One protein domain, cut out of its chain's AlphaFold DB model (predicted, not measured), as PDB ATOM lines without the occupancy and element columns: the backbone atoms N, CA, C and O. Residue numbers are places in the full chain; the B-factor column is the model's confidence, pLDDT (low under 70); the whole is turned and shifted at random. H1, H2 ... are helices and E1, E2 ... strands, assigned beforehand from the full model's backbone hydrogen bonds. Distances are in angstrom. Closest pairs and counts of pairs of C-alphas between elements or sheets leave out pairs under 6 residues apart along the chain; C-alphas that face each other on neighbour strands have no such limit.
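This is residues 49 to 145 of the 153 residues of an uncharacterized protein of Acinetobacter baumannii (UniProt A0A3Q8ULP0). A small twisted wall of three strands, most of it the hairpin E2 and E3, has the long helix H3 slanting over one face, and H1 crosses H3 steeply and reaches the sheet with its last residues, 59 to 64. The short helix H2 follows straight on from the short edge strand E1, and a long loop, residues 84 to 97, leads from H2 round to H3. The printed part has 97 residues, with three named helices and three named strands in the order H1 E1 H2 H3 E2 E3; the sheet runs E1 E3 E2, antiparallel, and the class is mixed, helices and strands. The whole is compact, with a radius of gyration of the C-alphas of 12.9 A and spans of 39 by 30 by 25 A.

In the sheet, E3, residues 137 to 143, is the inner strand between E1, residues 71 to 73, and E2, residues 124 to 131. E2 and E3 form a hairpin at 151 degrees, with N 127 and O 140 at 2.9 A and N 140 and O 127 at 2.8 A, within hydrogen-bond range. E1 and E3 are antiparallel at 148 degrees, with N 139 and O 72 at 2.8 A. H3, residues 98 to 116, is on the sheet at a height over the sheet of 10.5 A, over E3 and E2 and only just not over E1, on which 2 of its C-alphas fall. On the local plane its line and that of E2 stand at 48 degrees, slantwise to the strands; their closest C-alphas, Ile 112 and Ile 126, are 6.1 A apart. H1, residues 49 to 64, touches H3 at residues 104 to 112 of H3 alone, with the C-alphas of Ile 55 and Phe 108 closest at 5.6 A, at a steep tilt of 64 degrees, the same way. H1 only grazes the sheet, with residues 59 to 64. H2, residues 74 to 83, only grazes it too, with residues 74 to 79. H2 is close to H1 but not clearly touching, the closest C-alphas being those of Ala 62 and Leu 77, 7.6 A apart. H2 is also close to H3 but not clearly touching, at 71 degrees, only just about perpendicular, with the C-alphas of Met 74 and Gly 105 closest at 6.4 A. E1, H2 H3 and E2 make a split strand-helix-strand unit, two strands running the same way with E3 between them, and its crossover is right-handed. In H1, H2 and H3 every O i to N i+4 pair is within hydrogen-bond range.

E2, residues 124 to 131, is 20.9 A long and E3, residues 137 to 143, is 19.4 A, ending at C-alpha 143 (20.163, -33.618, 19.494); E1, residues 71 to 73, is 7.4 A. H3, residues 98 to 116, is 27.2 A long, from C-alpha 98 (-4.646, -44.393, 36.366). H1, residues 49 to 64, is 22.5 A, from C-alpha 49 (6.668, -57.408, 27.188), and H2, residues 74 to 83, is 14.2 A.

The C-alphas farthest apart, those of Asn 95 and Arg 145, are 39.0 A apart. The printed part has no cut; the link from H2 to H3, 14 residues, is long. The mean pLDDT of the printed part is 86.9, and residues 87 to 91 are under 70.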
ATOM      1  N   ASP A  49       6.242 -57.538  28.586       84.88
ATOM      2  CA  ASP A  49       6.668 -57.408  27.188       84.88
ATOM      3  C   ASP A  49       5.837 -56.356  26.443       84.88
ATOM      4  O   ASP A  49       6.385 -55.510  25.731       84.88
ATOM      5  N   GLU A  50       4.520 -56.346  26.668       84.56
ATOM      6  CA  GLU A  50       3.617 -55.320  26.138       84.56
ATOM      7  C   GLU A  50       4.000 -53.938  26.654       84.56
ATOM      8  O   GLU A  50       4.068 -52.981  25.884       84.56
ATOM      9  N   ILE A  51       4.325 -53.823  27.944       86.62
ATOM     10  CA  ILE A  51       4.794 -52.559  28.496       86.62
ATOM     11  C   ILE A  51       6.092 -52.120  27.806       86.62
ATOM     12  O   ILE A  51       6.201 -50.952  27.432       86.62
ATOM     13  N   TYR A  52       7.073 -53.005  27.603       86.25
ATOM     14  CA  TYR A  52       8.300 -52.633  26.888       86.25
ATOM     15  C   TYR A  52       8.013 -52.133  25.470       86.25
ATOM     16  O   TYR A  52       8.571 -51.109  25.067       86.25
ATOM     17  N   LEU A  53       7.116 -52.802  24.744       86.62
ATOM     18  CA  LEU A  53       6.699 -52.382  23.408       86.62
ATOM     19  C   LEU A  53       6.035 -50.998  23.432       86.62
ATOM     20  O   LEU A  53       6.426 -50.120  22.663       86.62
ATOM     21  N   ILE A  54       5.101 -50.768  24.362       88.56
ATOM     22  CA  ILE A  54       4.446 -49.466  24.554       88.56
ATOM     23  C   ILE A  54       5.486 -48.374  24.804       88.56
ATOM     24  O   ILE A  54       5.432 -47.310  24.190       88.56
ATOM     25  N   ILE A  55       6.437 -48.618  25.706       91.44
ATOM     26  CA  ILE A  55       7.452 -47.626  26.055       91.44
ATOM     27  C   ILE A  55       8.342 -47.291  24.856       91.44
ATOM     28  O   ILE A  55       8.597 -46.111  24.615       91.44
ATOM     29  N   ASN A  56       8.778 -48.289  24.087       88.94
ATOM     30  CA  ASN A  56       9.575 -48.049  22.883       88.94
ATOM     31  C   ASN A  56       8.785 -47.237  21.851       88.94
ATOM     32  O   ASN A  56       9.295 -46.239  21.340       88.94
ATOM     33  N   ASN A  57       7.515 -47.584  21.630       88.31
ATOM     34  CA  ASN A  57       6.637 -46.844  20.728       88.31
ATOM     35  C   ASN A  57       6.461 -45.387  21.175       88.31
ATOM     36  O   ASN A  57       6.544 -44.482  20.349       88.31
ATOM     37  N   LEU A  58       6.284 -45.133  22.477       91.81
ATOM     38  CA  LEU A  58       6.193 -43.777  23.029       91.81
ATOM     39  C   LEU A  58       7.471 -42.958  22.800       91.81
ATOM     40  O   LEU A  58       7.394 -41.767  22.488       91.81
ATOM     41  N   ILE A  59       8.644 -43.579  22.951       92.38
ATOM     42  CA  ILE A  59       9.931 -42.923  22.685       92.38
ATOM     43  C   ILE A  59      10.041 -42.579  21.199       92.38
ATOM     44  O   ILE A  59      10.316 -41.430  20.853       92.38
ATOM     45  N   GLU A  60       9.786 -43.541  20.314       90.56
ATOM     46  CA  GLU A  60       9.846 -43.322  18.870       90.56
ATOM     47  C   GLU A  60       8.857 -42.254  18.405       90.56
ATOM     48  O   GLU A  60       9.216 -41.385  17.611       90.56
ATOM     49  N   LEU A  61       7.635 -42.278  18.931       91.00
ATOM     50  CA  LEU A  61       6.595 -41.290  18.672       91.00
ATOM     51  C   LEU A  61       7.087 -39.882  19.008       91.00
ATOM     52  O   LEU A  61       6.998 -38.990  18.162       91.00
ATOM     53  N   ALA A  62       7.638 -39.685  20.207       93.38
ATOM     54  CA  ALA A  62       8.154 -38.390  20.630       93.38
ATOM     55  C   ALA A  62       9.309 -37.911  19.731       93.38
ATOM     56  O   ALA A  62       9.348 -36.745  19.338       93.38
ATOM     57  N   LEU A  63      10.213 -38.811  19.331       92.88
ATOM     58  CA  LEU A  63      11.328 -38.486  18.433       92.88
ATOM     59  C   LEU A  63      10.867 -38.144  17.003       92.88
ATOM     60  O   LEU A  63      11.363 -37.187  16.392       92.88
ATOM     61  N   ARG A  64       9.898 -38.893  16.463       92.38
ATOM     62  CA  ARG A  64       9.309 -38.645  15.135       92.38
ATOM     63  C   ARG A  64       8.564 -37.309  15.110       92.38
ATOM     64  O   ARG A  64       8.765 -36.526  14.181       92.38
ATOM     65  N   ASN A  65       7.824 -37.001  16.175       92.75
ATOM     66  CA  ASN A  65       7.006 -35.792  16.328       92.75
ATOM     67  C   ASN A  65       7.710 -34.667  17.108       92.75
ATOM     68  O   ASN A  65       7.069 -33.840  17.749       92.75
ATOM     69  N   ARG A  66       9.043 -34.579  17.022       91.38
ATOM     70  CA  ARG A  66       9.884 -33.613  17.763       91.38
ATOM     71  C   ARG A  66       9.523 -32.127  17.612       91.38
ATOM     72  O   ARG A  66      10.066 -31.305  18.338       91.38
ATOM     73  N   ARG A  67       8.699 -31.757  16.624       90.38
ATOM     74  CA  ARG A  67       8.207 -30.377  16.463       90.38
ATOM     75  C   ARG A  67       7.082 -30.082  17.449       90.38
ATOM     76  O   ARG A  67       7.112 -29.039  18.089       90.38
ATOM     77  N   ASP A  68       6.150 -31.017  17.586       92.38
ATOM     78  CA  ASP A  68       4.992 -30.913  18.475       92.38
ATOM     79  C   ASP A  68       5.330 -31.354  19.907       92.38
ATOM     80  O   ASP A  68       4.745 -30.862  20.866       92.38
ATOM     81  N   LEU A  69       6.322 -32.239  20.055       93.25
ATOM     82  CA  LEU A  69       6.809 -32.784  21.326       93.25
ATOM     83  C   LEU A  69       8.255 -32.353  21.619       93.25
ATOM     84  O   LEU A  69       9.066 -33.145  22.095       93.25
ATOM     85  N   ALA A  70       8.607 -31.101  21.313       93.62
ATOM     86  CA  ALA A  70       9.944 -30.571  21.599       93.62
ATOM     87  C   ALA A  70      10.239 -30.557  23.110       93.62
ATOM     88  O   ALA A  70      11.284 -31.047  23.538       93.62
ATOM     89  N   ASP A  71       9.286 -30.049  23.893       94.75
ATOM     90  CA  ASP A  71       9.250 -30.068  25.354       94.75
ATOM     91  C   ASP A  71       7.888 -30.625  25.780       94.75
ATOM     92  O   ASP A  71       6.859 -30.160  25.293       94.75
ATOM     93  N   PHE A  72       7.864 -31.629  26.656       95.69
ATOM     94  CA  PHE A  72       6.617 -32.288  27.046       95.69
ATOM     95  C   PHE A  72       6.696 -32.955  28.420       95.69
ATOM     96  O   PHE A  72       7.753 -33.329  28.926       95.69
ATOM     97  N   THR A  73       5.535 -33.156  29.020       95.00
ATOM     98  CA  THR A  73       5.292 -34.023  30.173       95.00
ATOM     99  C   THR A  73       4.662 -35.342  29.721       95.00
ATOM    100  O   THR A  73       4.077 -35.425  28.641       95.00
ATOM    101  N   MET A  74       4.687 -36.381  30.566       92.56
ATOM    102  CA  MET A  74       3.974 -37.638  30.255       92.56
ATOM    103  C   MET A  74       2.480 -37.419  29.989       92.56
ATOM    104  O   MET A  74       1.896 -38.118  29.171       92.56
ATOM    105  N   GLN A  75       1.853 -36.451  30.662       91.12
ATOM    106  CA  GLN A  75       0.443 -36.140  30.441       91.12
ATOM    107  C   GLN A  75       0.195 -35.568  29.040       91.12
ATOM    108  O   GLN A  75      -0.787 -35.937  28.398       91.12
ATOM    109  N   GLU A  76       1.068 -34.685  28.561       93.56
ATOM    110  CA  GLU A  76       0.978 -34.130  27.207       93.56
ATOM    111  C   GLU A  76       1.244 -35.203  26.152       93.56
ATOM    112  O   GLU A  76       0.506 -35.272  25.173       93.56
ATOM    113  N   LEU A  77       2.204 -36.103  26.398       93.25
ATOM    114  CA  LEU A  77       2.443 -37.263  25.539       93.25
ATOM    115  C   LEU A  77       1.206 -38.170  25.459       93.25
ATOM    116  O   LEU A  77       0.761 -38.495  24.366       93.25
ATOM    117  N   TYR A  78       0.582 -38.506  26.593       90.31
ATOM    118  CA  TYR A  78      -0.670 -39.271  26.590       90.31
ATOM    119  C   TYR A  78      -1.800 -38.535  25.871       90.31
ATOM    120  O   TYR A  78      -2.559 -39.145  25.127       90.31
ATOM    121  N   THR A  79      -1.906 -37.218  26.057       90.31
ATOM    122  CA  THR A  79      -2.907 -36.400  25.358       90.31
ATOM    123  C   THR A  79      -2.678 -36.427  23.847       90.31
ATOM    124  O   THR A  79      -3.640 -36.463  23.085       90.31
ATOM    125  N   PHE A  80      -1.418 -36.430  23.408       91.19
ATOM    126  CA  PHE A  80      -1.059 -36.589  22.005       91.19
ATOM    127  C   PHE A  80      -1.482 -37.966  21.479       91.19
ATOM    128  O   PHE A  80      -2.101 -38.032  20.423       91.19
ATOM    129  N   CYS A  81      -1.225 -39.042  22.224       88.56
ATOM    130  CA  CYS A  81      -1.648 -40.389  21.837       88.56
ATOM    131  C   CYS A  81      -3.174 -40.512  21.714       88.56
ATOM    132  O   CYS A  81      -3.650 -41.045  20.723       88.56
ATOM    133  N   ILE A  82      -3.944 -39.955  22.658       86.31
ATOM    134  CA  ILE A  82      -5.421 -39.959  22.608       86.31
ATOM    135  C   ILE A  82      -5.941 -39.205  21.377       86.31
ATOM    136  O   ILE A  82      -6.901 -39.626  20.743       86.31
ATOM    137  N   LYS A  83      -5.325 -38.071  21.023       87.12
ATOM    138  CA  LYS A  83      -5.752 -37.275  19.859       87.12
ATOM    139  C   LYS A  83      -5.464 -37.947  18.521       87.12
ATOM    140  O   LYS A  83      -6.124 -37.616  17.544       87.12
ATOM    141  N   ASN A  84      -4.481 -38.838  18.486       83.00
ATOM    142  CA  ASN A  84      -4.019 -39.522  17.285       83.00
ATOM    143  C   ASN A  84      -4.203 -41.039  17.434       83.00
ATOM    144  O   ASN A  84      -3.402 -41.808  16.918       83.00
ATOM    145  N   GLU A  85      -5.217 -41.473  18.186       76.06
ATOM    146  CA  GLU A  85      -5.396 -42.874  18.593       76.06
ATOM    147  C   GLU A  85      -5.516 -43.825  17.390       76.06
ATOM    148  O   GLU A  85      -5.037 -44.949  17.457       76.06
ATOM    149  N   GLU A  86      -6.037 -43.349  16.255       73.75
ATOM    150  CA  GLU A  86      -6.102 -44.104  14.993       73.75
ATOM    151  C   GLU A  86      -4.722 -44.425  14.384       73.75
ATOM    152  O   GLU A  86      -4.606 -45.341  13.575       73.75
ATOM    153  N   GLU A  87      -3.668 -43.695  14.764       69.88
ATOM    154  CA  GLU A  87      -2.289 -43.927  14.313       69.88
ATOM    155  C   GLU A  87      -1.501 -44.853  15.257       69.88
ATOM    156  O   GLU A  87      -0.356 -45.212  14.961       69.88
ATOM    157  N   PHE A  88      -2.088 -45.238  16.399       68.12
ATOM    158  CA  PHE A  88      -1.434 -46.038  17.432       68.12
ATOM    159  C   PHE A  88      -2.239 -47.299  17.739       68.12
ATOM    160  O   PHE A  88      -3.217 -47.258  18.475       68.12
ATOM    161  N   ASP A  89      -1.749 -48.443  17.262       59.94
ATOM    162  CA  ASP A  89      -2.415 -49.742  17.434       59.94
ATOM    163  C   ASP A  89      -2.616 -50.162  18.904       59.94
ATOM    164  O   ASP A  89      -3.423 -51.046  19.190       59.94
ATOM    165  N   TYR A  90      -1.874 -49.579  19.855       61.75
ATOM    166  CA  TYR A  90      -1.925 -50.015  21.247       61.75
ATOM    167  C   TYR A  90      -1.329 -49.004  22.241       61.75
ATOM    168  O   TYR A  90      -0.306 -48.376  21.934       61.75
ATOM    169  N   PRO A  91      -1.843 -48.931  23.485       68.62
ATOM    170  CA  PRO A  91      -3.164 -49.366  23.970       68.62
ATOM    171  C   PRO A  91      -4.274 -48.363  23.592       68.62
ATOM    172  O   PRO A  91      -3.972 -47.272  23.121       68.62
ATOM    173  N   LYS A  92      -5.550 -48.686  23.878       76.31
ATOM    174  CA  LYS A  92      -6.662 -47.706  23.866       76.31
ATOM    175  C   LYS A  92      -6.393 -46.622  24.922       76.31
ATOM    176  O   LYS A  92      -6.716 -46.783  26.104       76.31
ATOM    177  N   TRP A  93      -5.728 -45.541  24.524       78.38
ATOM    178  CA  TRP A  93      -5.175 -44.519  25.412       78.38
ATOM    179  C   TRP A  93      -6.255 -43.808  26.225       78.38
ATOM    180  O   TRP A  93      -6.006 -43.441  27.380       78.38
ATOM    181  N   SER A  94      -7.454 -43.644  25.653       74.25
ATOM    182  CA  SER A  94      -8.599 -43.016  26.323       74.25
ATOM    183  C   SER A  94      -9.051 -43.785  27.566       74.25
ATOM    184  O   SER A  94      -9.515 -43.182  28.535       74.25
ATOM    185  N   ASN A  95      -8.866 -45.106  27.558       75.19
ATOM    186  CA  ASN A  95      -9.392 -46.018  28.570       75.19
ATOM    187  C   ASN A  95      -8.305 -46.534  29.516       75.19
ATOM    188  O   ASN A  95      -8.584 -47.349  30.390       75.19
ATOM    189  N   LEU A  96      -7.065 -46.050  29.379       77.19
ATOM    190  CA  LEU A  96      -5.984 -46.466  30.256       77.19
ATOM    191  C   LEU A  96      -6.273 -46.106  31.708       77.19
ATOM    192  O   LEU A  96      -6.552 -44.959  32.075       77.19
ATOM    193  N   ASP A  97      -6.076 -47.093  32.557       79.88
ATOM    194  CA  ASP A  97      -6.283 -46.957  33.976       79.88
ATOM    195  C   ASP A  97      -5.238 -46.026  34.621       79.88
ATOM    196  O   ASP A  97      -4.076 -45.950  34.195       79.88
ATOM    197  N   ARG A  98      -5.598 -45.316  35.702       83.31
ATOM    198  CA  ARG A  98      -4.646 -44.393  36.366       83.31
ATOM    199  C   ARG A  98      -3.392 -45.124  36.850       83.31
ATOM    200  O   ARG A  98      -2.296 -44.570  36.761       83.31
ATOM    201  N   SER A  99      -3.559 -46.335  37.377       84.00
ATOM    202  CA  SER A  99      -2.454 -47.149  37.889       84.00
ATOM    203  C   SER A  99      -1.469 -47.533  36.777       84.00
ATOM    204  O   SER A  99      -0.262 -47.369  36.957       84.00
ATOM    205  N   VAL A 100      -1.983 -47.921  35.607       83.75
ATOM    206  CA  VAL A 100      -1.193 -48.267  34.418       83.75
ATOM    207  C   VAL A 100      -0.445 -47.043  33.893       83.75
ATOM    208  O   VAL A 100       0.763 -47.110  33.695       83.75
ATOM    209  N   ARG A 101      -1.101 -45.877  33.779       86.00
ATOM    210  CA  ARG A 101      -0.428 -44.627  33.364       86.00
ATOM    211  C   ARG A 101       0.736 -44.236  34.277       86.00
ATOM    212  O   ARG A 101       1.737 -43.698  33.799       86.00
ATOM    213  N   ILE A 102       0.601 -44.464  35.585       86.06
ATOM    214  CA  ILE A 102       1.675 -44.206  36.554       86.06
ATOM    215  C   ILE A 102       2.841 -45.173  36.329       86.06
ATOM    216  O   ILE A 102       3.992 -44.737  36.350       86.06
ATOM    217  N   ASP A 103       2.563 -46.461  36.119       88.00
ATOM    218  CA  ASP A 103       3.605 -47.462  35.885       88.00
ATOM    219  C   ASP A 103       4.342 -47.229  34.559       88.00
ATOM    220  O   ASP A 103       5.574 -47.154  34.537       88.00
ATOM    221  N   LEU A 104       3.596 -46.958  33.483       90.88
ATOM    222  CA  LEU A 104       4.145 -46.540  32.194       90.88
ATOM    223  C   LEU A 104       5.038 -45.304  32.341       90.88
ATOM    224  O   LEU A 104       6.156 -45.304  31.842       90.88
ATOM    225  N   GLY A 105       4.627 -44.283  33.099       91.31
ATOM    226  CA  GLY A 105       5.461 -43.098  33.333       91.31
ATOM    227  C   GLY A 105       6.790 -43.413  34.038       91.31
ATOM    228  O   GLY A 105       7.837 -42.864  33.682       91.31
ATOM    229  N   LYS A 106       6.783 -44.332  35.013       90.62
ATOM    230  CA  LYS A 106       8.011 -44.779  35.696       90.62
ATOM    231  C   LYS A 106       8.927 -45.551  34.750       90.62
ATOM    232  O   LYS A 106      10.130 -45.284  34.712       90.62
ATOM    233  N   LYS A 107       8.365 -46.489  33.987       92.81
ATOM    234  CA  LYS A 107       9.117 -47.324  33.043       92.81
ATOM    235  C   LYS A 107       9.634 -46.514  31.855       92.81
ATOM    236  O   LYS A 107      10.785 -46.697  31.476       92.81
ATOM    237  N   PHE A 108       8.867 -45.538  31.371       94.19
ATOM    238  CA  PHE A 108       9.307 -44.559  30.379       94.19
ATOM    239  C   PHE A 108      10.546 -43.807  30.859       94.19
ATOM    240  O   PHE A 108      11.568 -43.797  30.179       94.19
ATOM    241  N   LYS A 109      10.498 -43.244  32.076       92.06
ATOM    242  CA  LYS A 109      11.650 -42.550  32.665       92.06
ATOM    243  C   LYS A 109      12.889 -43.452  32.734       92.06
ATOM    244  O   LYS A 109      13.987 -43.004  32.420       92.06
ATOM    245  N   ALA A 110      12.727 -44.708  33.146       91.19
ATOM    246  CA  ALA A 110      13.836 -45.657  33.193       91.19
ATOM    247  C   ALA A 110      14.379 -45.991  31.791       91.19
ATOM    248  O   ALA A 110      15.591 -46.107  31.614       91.19
ATOM    249  N   ALA A 111      13.499 -46.124  30.798       91.31
ATOM    250  CA  ALA A 111      13.871 -46.438  29.427       91.31
ATOM    251  C   ALA A 111      14.622 -45.288  28.749       91.31
ATOM    252  O   ALA A 111      15.668 -45.541  28.161       91.31
ATOM    253  N   ILE A 112      14.176 -44.034  28.885       91.75
ATOM    254  CA  ILE A 112      14.888 -42.899  28.273       91.75
ATOM    255  C   ILE A 112      16.300 -42.723  28.842       91.75
ATOM    256  O   ILE A 112      17.207 -42.356  28.104       91.75
ATOM    257  N   LEU A 113      16.512 -43.034  30.129       87.19
ATOM    258  CA  LEU A 113      17.842 -43.001  30.741       87.19
ATOM    259  C   LEU A 113      18.753 -44.057  30.104       87.19
ATOM    260  O   LEU A 113      19.871 -43.740  29.725       87.19
ATOM    261  N   LYS A 114      18.245 -45.280  29.892       86.38
ATOM    262  CA  LYS A 114      18.979 -46.341  29.180       86.38
ATOM    263  C   LYS A 114      19.199 -46.029  27.698       86.38
ATOM    264  O   LYS A 114      20.199 -46.462  27.134       86.38
ATOM    265  N   HIS A 115      18.250 -45.351  27.053       81.50
ATOM    266  CA  HIS A 115      18.389 -44.926  25.661       81.50
ATOM    267  C   HIS A 115      19.476 -43.868  25.523       81.50
ATOM    268  O   HIS A 115      20.280 -43.991  24.610       81.50
ATOM    269  N   ALA A 116      19.533 -42.894  26.439       78.88
ATOM    270  CA  ALA A 116      20.538 -41.833  26.442       78.88
ATOM    271  C   ALA A 116      21.979 -42.378  26.450       78.88
ATOM    272  O   ALA A 116      22.833 -41.836  25.758       78.88
ATOM    273  N   ASP A 117      22.230 -43.490  27.150       78.94
ATOM    274  CA  ASP A 117      23.548 -44.143  27.202       78.94
ATOM    275  C   ASP A 117      23.993 -44.768  25.864       78.94
ATOM    276  O   ASP A 117      25.157 -45.129  25.704       78.94
ATOM    277  N   LYS A 118      23.067 -44.941  24.911       81.94
ATOM    278  CA  LYS A 118      23.296 -45.603  23.615       81.94
ATOM    279  C   LYS A 118      23.180 -44.653  22.422       81.94
ATOM    280  O   LYS A 118      23.163 -45.123  21.289       81.94
ATOM    281  N   VAL A 119      23.030 -43.354  22.667       84.88
ATOM    282  CA  VAL A 119      22.846 -42.349  21.612       84.88
ATOM    283  C   VAL A 119      24.167 -42.124  20.890       84.88
ATOM    284  O   VAL A 119      25.191 -41.899  21.534       84.88
ATOM    285  N   GLU A 120      24.138 -42.172  19.561       86.31
ATOM    286  CA  GLU A 120      25.295 -41.838  18.736       86.31
ATOM    287  C   GLU A 120      25.381 -40.329  18.476       86.31
ATOM    288  O   GLU A 120      24.410 -39.571  18.581       86.31
ATOM    289  N   GLU A 121      26.579 -39.872  18.122       85.25
ATOM    290  CA  GLU A 121      26.838 -38.461  17.878       85.25
ATOM    291  C   GLU A 121      25.943 -37.917  16.753       85.25
ATOM    292  O   GLU A 121      25.989 -38.356  15.604       85.25
ATOM    293  N   GLY A 122      25.154 -36.892  17.074       84.56
ATOM    294  CA  GLY A 122      24.248 -36.257  16.122       84.56
ATOM    295  C   GLY A 122      22.854 -36.882  16.040       84.56
ATOM    296  O   GLY A 122      22.036 -36.338  15.286       84.56
ATOM    297  N   ASP A 123      22.551 -37.912  16.827       89.12
ATOM    298  CA  ASP A 123      21.202 -38.464  16.948       89.12
ATOM    299  C   ASP A 123      20.310 -37.638  17.876       89.12
ATOM    300  O   ASP A 123      20.768 -36.868  18.723       89.12
ATOM    301  N   TYR A 124      18.995 -37.775  17.690       91.81
ATOM    302  CA  TYR A 124      18.015 -37.208  18.611       91.81
ATOM    303  C   TYR A 124      17.696 -38.193  19.729       91.81
ATOM    304  O   TYR A 124      17.495 -39.380  19.489       91.81
ATOM    305  N   TYR A 125      17.568 -37.671  20.942       93.38
ATOM    306  CA  TYR A 125      17.186 -38.436  22.117       93.38
ATOM    307  C   TYR A 125      16.308 -37.615  23.056       93.38
ATOM    308  O   TYR A 125      16.186 -36.394  22.933       93.38
ATOM    309  N   ILE A 126      15.681 -38.307  24.004       94.69
ATOM    310  CA  ILE A 126      14.818 -37.696  25.011       94.69
ATOM    311  C   ILE A 126      15.606 -37.561  26.308       94.69
ATOM    312  O   ILE A 126      16.129 -38.542  26.834       94.69
ATOM    313  N   LYS A 127      15.642 -36.349  26.856       92.62
ATOM    314  CA  LYS A 127      16.282 -36.050  28.135       92.62
ATOM    315  C   LYS A 127      15.262 -35.522  29.132       92.62
ATOM    316  O   LYS A 127      14.390 -34.740  28.770       92.62
ATOM    317  N   GLN A 128      15.391 -35.907  30.402       91.94
ATOM    318  CA  GLN A 128      14.661 -35.239  31.478       91.94
ATOM    319  C   GLN A 128      15.395 -33.942  31.870       91.94
ATOM    320  O   GLN A 128      16.539 -33.993  32.316       91.94
ATOM    321  N   GLU A 129      14.737 -32.790  31.725       89.31
ATOM    322  CA  GLU A 129      15.304 -31.464  32.043       89.31
ATOM    323  C   GLU A 129      14.942 -30.983  33.459       89.31
ATOM    324  O   GLU A 129      15.592 -30.092  33.999       89.31
ATOM    325  N   GLY A 130      13.934 -31.588  34.095       89.19
ATOM    326  CA  GLY A 130      13.547 -31.251  35.464       89.19
ATOM    327  C   GLY A 130      12.097 -31.603  35.771       89.19
ATOM    328  O   GLY A 130      11.603 -32.661  35.360       89.19
ATOM    329  N   THR A 131      11.429 -30.714  36.505       89.50
ATOM    330  CA  THR A 131       9.985 -30.739  36.757       89.50
ATOM    331  C   THR A 131       9.351 -29.393  36.402       89.50
ATOM    332  O   THR A 131      10.003 -28.351  36.460       89.50
ATOM    333  N   ASN A 132       8.082 -29.410  35.998       85.06
ATOM    334  CA  ASN A 132       7.302 -28.202  35.738       85.06
ATOM    335  C   ASN A 132       6.691 -27.624  37.034       85.06
ATOM    336  O   ASN A 132       6.864 -28.171  38.124       85.06
ATOM    337  N   ILE A 133       5.910 -26.544  36.903       81.25
ATOM    338  CA  ILE A 133       5.228 -25.865  38.023       81.25
ATOM    339  C   ILE A 133       4.278 -26.772  38.827       81.25
ATOM    340  O   ILE A 133       4.030 -26.513  39.998       81.25
ATOM    341  N   ASN A 134       3.787 -27.855  38.217       82.06
ATOM    342  CA  ASN A 134       2.911 -28.849  38.840       82.06
ATOM    343  C   ASN A 134       3.698 -30.062  39.370       82.06
ATOM    344  O   ASN A 134       3.124 -31.126  39.598       82.06
ATOM    345  N   ASN A 135       5.023 -29.935  39.511       84.81
ATOM    346  CA  ASN A 135       5.943 -30.998  39.917       84.81
ATOM    347  C   ASN A 135       5.910 -32.249  39.010       84.81
ATOM    348  O   ASN A 135       6.295 -33.344  39.419       84.81
ATOM    349  N   SER A 136       5.448 -32.102  37.767       87.81
ATOM    350  CA  SER A 136       5.469 -33.173  36.768       87.81
ATOM    351  C   SER A 136       6.808 -33.177  36.048       87.81
ATOM    352  O   SER A 136       7.333 -32.111  35.733       87.81
ATOM    353  N   ALA A 137       7.369 -34.357  35.781       92.19
ATOM    354  CA  ALA A 137       8.626 -34.473  35.047       92.19
ATOM    355  C   ALA A 137       8.516 -33.822  33.658       92.19
ATOM    356  O   ALA A 137       7.564 -34.099  32.924       92.19
ATOM    357  N   LEU A 138       9.489 -32.970  33.329       94.62
ATOM    358  CA  LEU A 138       9.604 -32.304  32.035       94.62
ATOM    359  C   LEU A 138      10.698 -32.983  31.206       94.62
ATOM    360  O   LEU A 138      11.834 -33.137  31.668       94.62
ATOM    361  N   TYR A 139      10.336 -33.372  29.990       95.56
ATOM    362  CA  TYR A 139      11.188 -34.032  29.015       95.56
ATOM    363  C   TYR A 139      11.410 -33.127  27.808       95.56
ATOM    364  O   TYR A 139      10.544 -32.326  27.464       95.56
ATOM    365  N   ARG A 140      12.565 -33.284  27.165       95.25
ATOM    366  CA  ARG A 140      12.960 -32.551  25.966       95.25
ATOM    367  C   ARG A 140      13.511 -33.505  24.922       95.25
ATOM    368  O   ARG A 140      14.371 -34.327  25.246       95.25
ATOM    369  N   VAL A 141      13.081 -33.349  23.673       94.75
ATOM    370  CA  VAL A 141      13.755 -33.964  22.526       94.75
ATOM    371  C   VAL A 141      14.933 -33.079  22.137       94.75
ATOM    372  O   VAL A 141      14.764 -31.938  21.712       94.75
ATOM    373  N   THR A 142      16.147 -33.593  22.293       92.19
ATOM    374  CA  THR A 142      17.386 -32.870  21.994       92.19
ATOM    375  C   THR A 142      18.252 -33.673  21.037       92.19
ATOM    376  O   THR A 142      18.121 -34.887  20.934       92.19
ATOM    377  N   ARG A 143      19.143 -32.985  20.327       91.38
ATOM    378  CA  ARG A 143      20.163 -33.618  19.494       91.38
ATOM    379  C   ARG A 143      21.450 -33.751  20.293       91.38
ATOM    380  O   ARG A 143      21.852 -32.772  20.932       91.38
ATOM    381  N   ASP A 144      22.084 -34.915  20.260       86.19
ATOM    382  CA  ASP A 144      23.403 -35.060  20.857       86.19
ATOM    383  C   ASP A 144      24.432 -34.220  20.097       86.19
ATOM    384  O   ASP A 144      24.317 -33.976  18.887       86.19
ATOM    385  N   ARG A 145      25.385 -33.653  20.836       78.00
ATOM    386  CA  ARG A 145      26.287 -32.650  20.270       78.00
ATOM    387  C   ARG A 145      27.295 -33.322  19.358       78.00
ATOM    388  O   ARG A 145      28.085 -34.135  19.810       78.00
TER     389      ARG A 145